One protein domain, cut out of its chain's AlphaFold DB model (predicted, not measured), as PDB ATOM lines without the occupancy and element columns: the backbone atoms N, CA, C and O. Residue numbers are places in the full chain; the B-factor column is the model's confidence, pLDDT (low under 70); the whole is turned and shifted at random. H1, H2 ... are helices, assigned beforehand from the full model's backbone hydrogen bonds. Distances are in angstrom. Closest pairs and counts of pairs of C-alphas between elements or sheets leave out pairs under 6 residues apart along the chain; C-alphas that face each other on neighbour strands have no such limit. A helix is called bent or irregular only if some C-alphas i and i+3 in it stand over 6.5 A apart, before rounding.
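Overview. This is residues 2 to 58 of the 71 residues of the protein "zf-RVT domain-containing protein" of Hordeum vulgare subsp. vulgare (UniProt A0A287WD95). Three helices, H2, H3 and H4, are strung out one after another along the longest axis of a loose, flat body; little H1 lies off to one side of this row, and a long loop of residues 18 to 35 swings out on the other side and returns to H3. At the H4 end, residues 51 to 58 stick out as a free arm, of which 51 to 56 belong to H4. The printed part has 57 residues with four named helices, in the order H1, H2, H3, H4, and no named strand; its class is all helix, with 30 residues in the helices. The whole is loose, with a radius of gyration of the C-alphas of 12.8 A, and spans 43 by 26 by 12 A.

Along the chain. Find C-alpha 2 at (-26.697, -42.081, 36.186); here H1 begins, and it covers residues 2 to 5. Read on to Ala 12, where H2 begins; it runs through residues 12 to 17, 8.8 A from first to last C-alpha. After the long stretch come residues 36 to 42, which form H3, 9.3 A long, with C-alpha 36 at (-36.753, -46.676, 31.471). H3 is irregular, but only just: C-alphas 39 and 42 are 6.6 A apart. H4, residues 44 to 56, is the longest helix at 18.4 A and ends at C-alpha 56, (-45.385, -46.799, 54.258).

Arrangement. Look first at H1 and H3, which are close but not clearly touching; their closest C-alphas, those of Ala 4 and Ile 36, are 6.5 A apart. H1 and H2 are apart. H2 touches no helix; it is only just apart from H3, with a closest C-alpha distance of 8.3 A. H3 and H4 only just touch, and only at the corner by their link, with 3 pairs of C-alphas within 8 A; the closest are those of Leu 40 and Ala 46, at 6.1 A. H4 touches H3 with residues 46 to 47 alone. The two run the same way at a steep tilt of 69 degrees, only just short of about perpendicular. H4 is apart from H1 and from H2. In H2, H3 and H4 every O i to N i+4 pair is within hydrogen-bond range; H1 is too short for such a pair, and its 1 O i to N i+3 pair is not within range.

Size, cuts and confidence. The two C-alphas farthest apart, those of Gly 19 and His 58, are 43.3 A apart. Without the free residues 51 to 58, the body spans 31 by 25 by 10 A. The printed part has no cut. The link from H1 to H2 is short, that from H2 to H3 is long with 18 residues, and that from H3 to H4 is tight. The mean pLDDT of the printed part is 85.1; look for values under 70 at residues 3 to 5 and residue 7.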
ATOM      1  N   TRP A   2     -27.724 -41.953  37.246       73.62
ATOM      2  CA  TRP A   2     -26.697 -42.081  36.186       73.62
ATOM      3  C   TRP A   2     -26.898 -43.185  35.118       73.62
ATOM      4  O   TRP A   2     -26.661 -42.946  33.940       73.62
ATOM      5  N   LEU A   3     -27.335 -44.397  35.493       68.06
ATOM      6  CA  LEU A   3     -27.552 -45.486  34.524       68.06
ATOM      7  C   LEU A   3     -28.753 -45.232  33.611       68.06
ATOM      8  O   LEU A   3     -28.693 -45.593  32.439       68.06
ATOM      9  N   ALA A   4     -29.821 -44.636  34.144       65.44
ATOM     10  CA  ALA A   4     -31.012 -44.298  33.373       65.44
ATOM     11  C   ALA A   4     -30.699 -43.175  32.380       65.44
ATOM     12  O   ALA A   4     -31.049 -43.283  31.208       65.44
ATOM     13  N   ASP A   5     -29.952 -42.167  32.834       63.22
ATOM     14  CA  ASP A   5     -29.567 -41.007  32.024       63.22
ATOM     15  C   ASP A   5     -28.628 -41.382  30.871       63.22
ATOM     16  O   ASP A   5     -28.711 -40.820  29.784       63.22
ATOM     17  N   LEU A   6     -27.757 -42.377  31.075       73.25
ATOM     18  CA  LEU A   6     -26.867 -42.899  30.031       73.25
ATOM     19  C   LEU A   6     -27.500 -44.020  29.192       73.25
ATOM     20  O   LEU A   6     -26.792 -44.710  28.450       73.25
ATOM     21  N   ASP A   7     -28.803 -44.262  29.352       66.69
ATOM     22  CA  ASP A   7     -29.532 -45.359  28.717       66.69
ATOM     23  C   ASP A   7     -28.935 -46.747  29.034       66.69
ATOM     24  O   ASP A   7     -29.209 -47.728  28.363       66.69
ATOM     25  N   ARG A   8     -28.093 -46.891  30.061       72.38
ATOM     26  CA  ARG A   8     -27.376 -48.143  30.367       72.38
ATOM     27  C   ARG A   8     -28.226 -49.166  31.119       72.38
ATOM     28  O   ARG A   8     -27.749 -50.275  31.346       72.38
ATOM     29  N   CYS A   9     -29.461 -48.825  31.473       77.12
ATOM     30  CA  CYS A   9     -30.416 -49.763  32.049       77.12
ATOM     31  C   CYS A   9     -30.840 -50.822  31.021       77.12
ATOM     32  O   CYS A   9     -31.156 -50.512  29.870       77.12
ATOM     33  N   TRP A  10     -30.866 -52.081  31.451       70.19
ATOM     34  CA  TRP A  10     -31.422 -53.176  30.664       70.19
ATOM     35  C   TRP A  10     -32.938 -53.009  30.592       70.19
ATOM     36  O   TRP A  10     -33.636 -53.245  31.568       70.19
ATOM     37  N   THR A  11     -33.417 -52.541  29.445       84.62
ATOM     38  CA  THR A  11     -34.841 -52.405  29.123       84.62
ATOM     39  C   THR A  11     -35.099 -53.067  27.779       84.62
ATOM     40  O   THR A  11     -34.190 -53.112  26.936       84.62
ATOM     41  N   ALA A  12     -36.319 -53.549  27.541       81.75
ATOM     42  CA  ALA A  12     -36.675 -54.122  26.241       81.75
ATOM     43  C   ALA A  12     -36.400 -53.147  25.080       81.75
ATOM     44  O   ALA A  12     -35.888 -53.564  24.043       81.75
ATOM     45  N   ALA A  13     -36.606 -51.837  25.276       81.19
ATOM     46  CA  ALA A  13     -36.254 -50.814  24.288       81.19
ATOM     47  C   ALA A  13     -34.752 -50.788  23.936       81.19
ATOM     48  O   ALA A  13     -34.376 -50.603  22.775       81.19
ATOM     49  N   ARG A  14     -33.862 -51.009  24.912       82.19
ATOM     50  CA  ARG A  14     -32.412 -51.086  24.664       82.19
ATOM     51  C   ARG A  14     -32.016 -52.378  23.952       82.19
ATOM     52  O   ARG A  14     -31.135 -52.335  23.093       82.19
ATOM     53  N   LEU A  15     -32.651 -53.501  24.294       85.81
ATOM     54  CA  LEU A  15     -32.462 -54.778  23.598       85.81
ATOM     55  C   LEU A  15     -32.904 -54.666  22.129       85.81
ATOM     56  O   LEU A  15     -32.140 -55.043  21.240       85.81
ATOM     57  N   ALA A  16     -34.058 -54.040  21.877       84.50
ATOM     58  CA  ALA A  16     -34.592 -53.794  20.540       84.50
ATOM     59  C   ALA A  16     -33.621 -53.000  19.654       84.50
ATOM     60  O   ALA A  16     -33.316 -53.416  18.538       84.50
ATOM     61  N   ARG A  17     -33.038 -51.908  20.174       84.38
ATOM     62  CA  ARG A  17     -32.032 -51.103  19.444       84.38
ATOM     63  C   ARG A  17     -30.763 -51.873  19.077       84.38
ATOM     64  O   ARG A  17     -30.032 -51.448  18.191       84.38
ATOM     65  N   ARG A  18     -30.473 -52.973  19.773       86.31
ATOM     66  CA  ARG A  18     -29.300 -53.827  19.534       86.31
ATOM     67  C   ARG A  18     -29.631 -55.078  18.719       86.31
ATOM     68  O   ARG A  18     -28.755 -55.921  18.558       86.31
ATOM     69  N   GLY A  19     -30.870 -55.218  18.241       85.56
ATOM     70  CA  GLY A  19     -31.324 -56.402  17.509       85.56
ATOM     71  C   GLY A  19     -31.349 -57.675  18.360       85.56
ATOM     72  O   GLY A  19     -31.320 -58.775  17.816       85.56
ATOM     73  N   LEU A  20     -31.367 -57.543  19.690       88.00
ATOM     74  CA  LEU A  20     -31.430 -58.682  20.599       88.00
ATOM     75  C   LEU A  20     -32.888 -59.120  20.814       88.00
ATOM     76  O   LEU A  20     -33.795 -58.281  20.715       88.00
ATOM     77  N   PRO A  21     -33.129 -60.405  21.145       86.06
ATOM     78  CA  PRO A  21     -34.453 -60.875  21.537       86.06
ATOM     79  C   PRO A  21     -35.013 -60.018  22.673       86.06
ATOM     80  O   PRO A  21     -34.328 -59.756  23.663       86.06
ATOM     81  N   HIS A  22     -36.246 -59.555  22.513       85.75
ATOM     82  CA  HIS A  22     -36.909 -58.693  23.481       85.75
ATOM     83  C   HIS A  22     -38.415 -58.925  23.451       85.75
ATOM     84  O   HIS A  22     -38.983 -59.302  22.426       85.75
ATOM     85  N   HIS A  23     -39.062 -58.675  24.584       85.31
ATOM     86  CA  HIS A  23     -40.514 -58.628  24.647       85.31
ATOM     87  C   HIS A  23     -41.004 -57.286  24.098       85.31
ATOM     88  O   HIS A  23     -40.404 -56.242  24.349       85.31
ATOM     89  N   THR A  24     -42.093 -57.309  23.333       83.50
ATOM     90  CA  THR A  24     -42.679 -56.097  22.738       83.50
ATOM     91  C   THR A  24     -43.386 -55.221  23.772       83.50
ATOM     92  O   THR A  24     -43.567 -54.024  23.548       83.50
ATOM     93  N   ARG A  25     -43.762 -55.808  24.912       88.19
ATOM     94  CA  ARG A  25     -44.466 -55.163  26.021       88.19
ATOM     95  C   ARG A  25     -43.709 -55.361  27.328       88.19
ATOM     96  O   ARG A  25     -42.951 -56.318  27.481       88.19
ATOM     97  N   CYS A  26     -43.906 -54.433  28.257       89.75
ATOM     98  CA  CYS A  26     -43.358 -54.503  29.600       89.75
ATOM     99  C   CYS A  26     -43.913 -55.715  30.343       89.75
ATOM    100  O   CYS A  26     -45.122 -55.875  30.455       89.75
ATOM    101  N   LEU A  27     -43.025 -56.529  30.910       89.00
ATOM    102  CA  LEU A  27     -43.405 -57.756  31.615       89.00
ATOM    103  C   LEU A  27     -44.151 -57.501  32.934       89.00
ATOM    104  O   LEU A  27     -44.757 -58.417  33.476       89.00
ATOM    105  N   LEU A  28     -44.098 -56.273  33.457       90.44
ATOM    106  CA  LEU A  28     -44.743 -55.914  34.722       90.44
ATOM    107  C   LEU A  28     -46.216 -55.533  34.548       90.44
ATOM    108  O   LEU A  28     -47.035 -55.864  35.397       90.44
ATOM    109  N   CYS A  29     -46.554 -54.812  33.475       90.50
ATOM    110  CA  CYS A  29     -47.918 -54.327  33.239       90.50
ATOM    111  C   CYS A  29     -48.591 -54.933  32.003       90.50
ATOM    112  O   CYS A  29     -49.810 -54.867  31.895       90.50
ATOM    113  N   ASP A  30     -47.814 -55.467  31.058       90.69
ATOM    114  CA  ASP A  30     -48.253 -55.967  29.750       90.69
ATOM    115  C   ASP A  30     -49.087 -54.970  28.909       90.69
ATOM    116  O   ASP A  30     -49.878 -55.354  28.049       90.69
ATOM    117  N   GLN A  31     -48.928 -53.658  29.137       86.38
ATOM    118  CA  GLN A  31     -49.687 -52.608  28.433       86.38
ATOM    119  C   GLN A  31     -48.864 -51.889  27.354       86.38
ATOM    120  O   GLN A  31     -49.308 -51.754  26.217       86.38
ATOM    121  N   GLU A  32     -47.660 -51.421  27.697       87.94
ATOM    122  CA  GLU A  32     -46.826 -50.566  26.838       87.94
ATOM    123  C   GLU A  32     -45.405 -51.136  26.677       87.94
ATOM    124  O   GLU A  32     -44.987 -51.977  27.480       87.94
ATOM    125  N   PRO A  33     -44.627 -50.687  25.673       87.88
ATOM    126  CA  PRO A  33     -43.224 -51.063  25.530       87.88
ATOM    127  C   PRO A  33     -42.386 -50.705  26.760       87.88
ATOM    128  O   PRO A  33     -42.501 -49.621  27.340       87.88
ATOM    129  N   GLU A  34     -41.475 -51.601  27.130       87.75
ATOM    130  CA  GLU A  34     -40.602 -51.379  28.277       87.75
ATOM    131  C   GLU A  34     -39.499 -50.364  27.956       87.75
ATOM    132  O   GLU A  34     -38.493 -50.666  27.307       87.75
ATOM    133  N   THR A  35     -39.683 -49.147  28.457       88.12
ATOM    134  CA  THR A  35     -38.670 -48.088  28.477       88.12
ATOM    135  C   THR A  35     -38.289 -47.763  29.914       88.12
ATOM    136  O   THR A  35     -39.030 -48.073  30.845       88.12
ATOM    137  N   ILE A  36     -37.158 -47.083  30.120       86.62
ATOM    138  CA  ILE A  36     -36.753 -46.676  31.471       86.62
ATOM    139  C   ILE A  36     -37.769 -45.719  32.112       86.62
ATOM    140  O   ILE A  36     -38.082 -45.850  33.292       86.62
ATOM    141  N   ARG A  37     -38.359 -44.811  31.318       84.62
ATOM    142  CA  ARG A  37     -39.438 -43.919  31.769       84.62
ATOM    143  C   ARG A  37     -40.684 -44.713  32.150       84.62
ATOM    144  O   ARG A  37     -41.274 -44.447  33.195       84.62
ATOM    145  N   HIS A  38     -41.057 -45.696  31.330       87.94
ATOM    146  CA  HIS A  38     -42.194 -46.555  31.626       87.94
ATOM    147  C   HIS A  38     -41.952 -47.344  32.921       87.94
ATOM    148  O   HIS A  38     -42.737 -47.209  33.848       87.94
ATOM    149  N   LEU A  39     -40.832 -48.061  33.052       88.25
ATOM    150  CA  LEU A  39     -40.509 -48.848  34.251       88.25
ATOM    151  C   LEU A  39     -40.478 -48.033  35.546       88.25
ATOM    152  O   LEU A  39     -40.834 -48.561  36.591       88.25
ATOM    153  N   LEU A  40     -40.028 -46.779  35.497       86.00
ATOM    154  CA  LEU A  40     -39.879 -45.969  36.705       86.00
ATOM    155  C   LEU A  40     -41.139 -45.178  37.070       86.00
ATOM    156  O   LEU A  40     -41.353 -44.928  38.254       86.00
ATOM    157  N   ILE A  41     -41.929 -44.741  36.081       84.56
ATOM    158  CA  ILE A  41     -42.936 -43.685  36.283       84.56
ATOM    159  C   ILE A  41     -44.291 -44.016  35.640       84.56
ATOM    160  O   ILE A  41     -45.327 -43.810  36.274       84.56
ATOM    161  N   SER A  42     -44.318 -44.518  34.400       86.25
ATOM    162  CA  SER A  42     -45.593 -44.725  33.684       86.25
ATOM    163  C   SER A  42     -46.240 -46.090  33.933       86.25
ATOM    164  O   SER A  42     -47.459 -46.228  33.831       86.25
ATOM    165  N   CYS A  43     -45.445 -47.105  34.271       92.44
ATOM    166  CA  CYS A  43     -45.899 -48.474  34.472       92.44
ATOM    167  C   CYS A  43     -46.895 -48.538  35.631       92.44
ATOM    168  O   CYS A  43     -46.598 -48.084  36.736       92.44
ATOM    169  N   SER A  44     -48.067 -49.134  35.402       91.38
ATOM    170  CA  SER A  44     -49.101 -49.288  36.433       91.38
ATOM    171  C   SER A  44     -48.577 -50.016  37.671       91.38
ATOM    172  O   SER A  44     -48.828 -49.560  38.785       91.38
ATOM    173  N   PHE A  45     -47.785 -51.073  37.473       91.88
ATOM    174  CA  PHE A  45     -47.115 -51.794  38.553       91.88
ATOM    175  C   PHE A  45     -46.145 -50.890  39.328       91.88
ATOM    176  O   PHE A  45     -46.180 -50.845  40.554       91.88
ATOM    177  N   ALA A  46     -45.315 -50.109  38.628       90.44
ATOM    178  CA  ALA A  46     -44.372 -49.196  39.274       90.44
ATOM    179  C   ALA A  46     -45.085 -48.095  40.072       90.44
ATOM    180  O   ALA A  46     -44.671 -47.771  41.181       90.44
ATOM    181  N   ARG A  47     -46.190 -47.549  39.545       90.19
ATOM    182  CA  ARG A  47     -47.020 -46.576  40.272       90.19
ATOM    183  C   ARG A  47     -47.597 -47.171  41.550       90.19
ATOM    184  O   ARG A  47     -47.585 -46.499  42.576       90.19
ATOM    185  N   GLN A  48     -48.077 -48.412  41.492       92.06
ATOM    186  CA  GLN A  48     -48.568 -49.107  42.676       92.06
ATOM    187  C   GLN A  48     -47.449 -49.298  43.709       92.06
ATOM    188  O   GLN A  48     -47.630 -48.931  44.868       92.06
ATOM    189  N   ALA A  49     -46.270 -49.760  43.286       90.88
ATOM    190  CA  ALA A  49     -45.116 -49.920  44.170       90.88
ATOM    191  C   ALA A  49     -44.681 -48.595  44.821       90.88
ATOM    192  O   ALA A  49     -44.393 -48.551  46.020       90.88
ATOM    193  N   TRP A  50     -44.674 -47.493  44.062       89.44
ATOM    194  CA  TRP A  50     -44.412 -46.160  44.606       89.44
ATOM    195  C   TRP A  50     -45.468 -45.728  45.612       89.44
ATOM    196  O   TRP A  50     -45.116 -45.225  46.674       89.44
ATOM    197  N   HIS A  51     -46.745 -45.938  45.300       88.50
ATOM    198  CA  HIS A  51     -47.837 -45.605  46.206       88.50
ATOM    199  C   HIS A  51     -47.708 -46.365  47.534       88.50
ATOM    200  O   HIS A  51     -47.771 -45.753  48.597       88.50
ATOM    201  N   GLU A  52     -47.460 -47.674  47.486       91.50
ATOM    202  CA  GLU A  52     -47.257 -48.506  48.678       91.50
ATOM    203  C   GLU A  52     -46.032 -48.054  49.486       91.50
ATOM    204  O   GLU A  52     -46.116 -47.880  50.702       91.50
ATOM    205  N   THR A  53     -44.916 -47.773  48.810       90.81
ATOM    206  CA  THR A  53     -43.674 -47.315  49.452       90.81
ATOM    207  C   THR A  53     -43.850 -45.951  50.125       90.81
ATOM    208  O   THR A  53     -43.449 -45.766  51.271       90.81
ATOM    209  N   LEU A  54     -44.464 -44.984  49.439       89.44
ATOM    210  CA  LEU A  54     -44.677 -43.633  49.966       89.44
ATOM    211  C   LEU A  54     -45.713 -43.628  51.093       89.44
ATOM    212  O   LEU A  54     -45.521 -42.930  52.087       89.44
ATOM    213  N   SER A  55     -46.755 -44.457  50.976       89.44
ATOM    214  CA  SER A  55     -47.725 -44.692  52.048       89.44
ATOM    215  C   SER A  55     -47.046 -45.255  53.296       89.44
ATOM    216  O   SER A  55     -47.317 -44.781  54.397       89.44
ATOM    217  N   TRP A  56     -46.147 -46.232  53.141       92.44
ATOM    218  CA  TRP A  56     -45.385 -46.799  54.258       92.44
ATOM    219  C   TRP A  56     -44.454 -45.773  54.920       92.44
ATOM    220  O   TRP A  56     -44.300 -45.769  56.138       92.44
ATOM    221  N   LEU A  57     -43.875 -44.865  54.134       92.44
ATOM    222  CA  LEU A  57     -43.010 -43.790  54.629       92.44
ATOM    223  C   LEU A  57     -43.779 -42.573  55.174       92.44
ATOM    224  O   LEU A  57     -43.145 -41.620  55.625       92.44
ATOM    225  N   HIS A  58     -45.116 -42.574  55.117       89.12
ATOM    226  CA  HIS A  58     -45.966 -41.419  55.437       89.12
ATOM    227  C   HIS A  58     -45.581 -40.136  54.677       89.12
ATOM    228  O   HIS A  58     -45.762 -39.023  55.174       89.12
TER     229      HIS A  58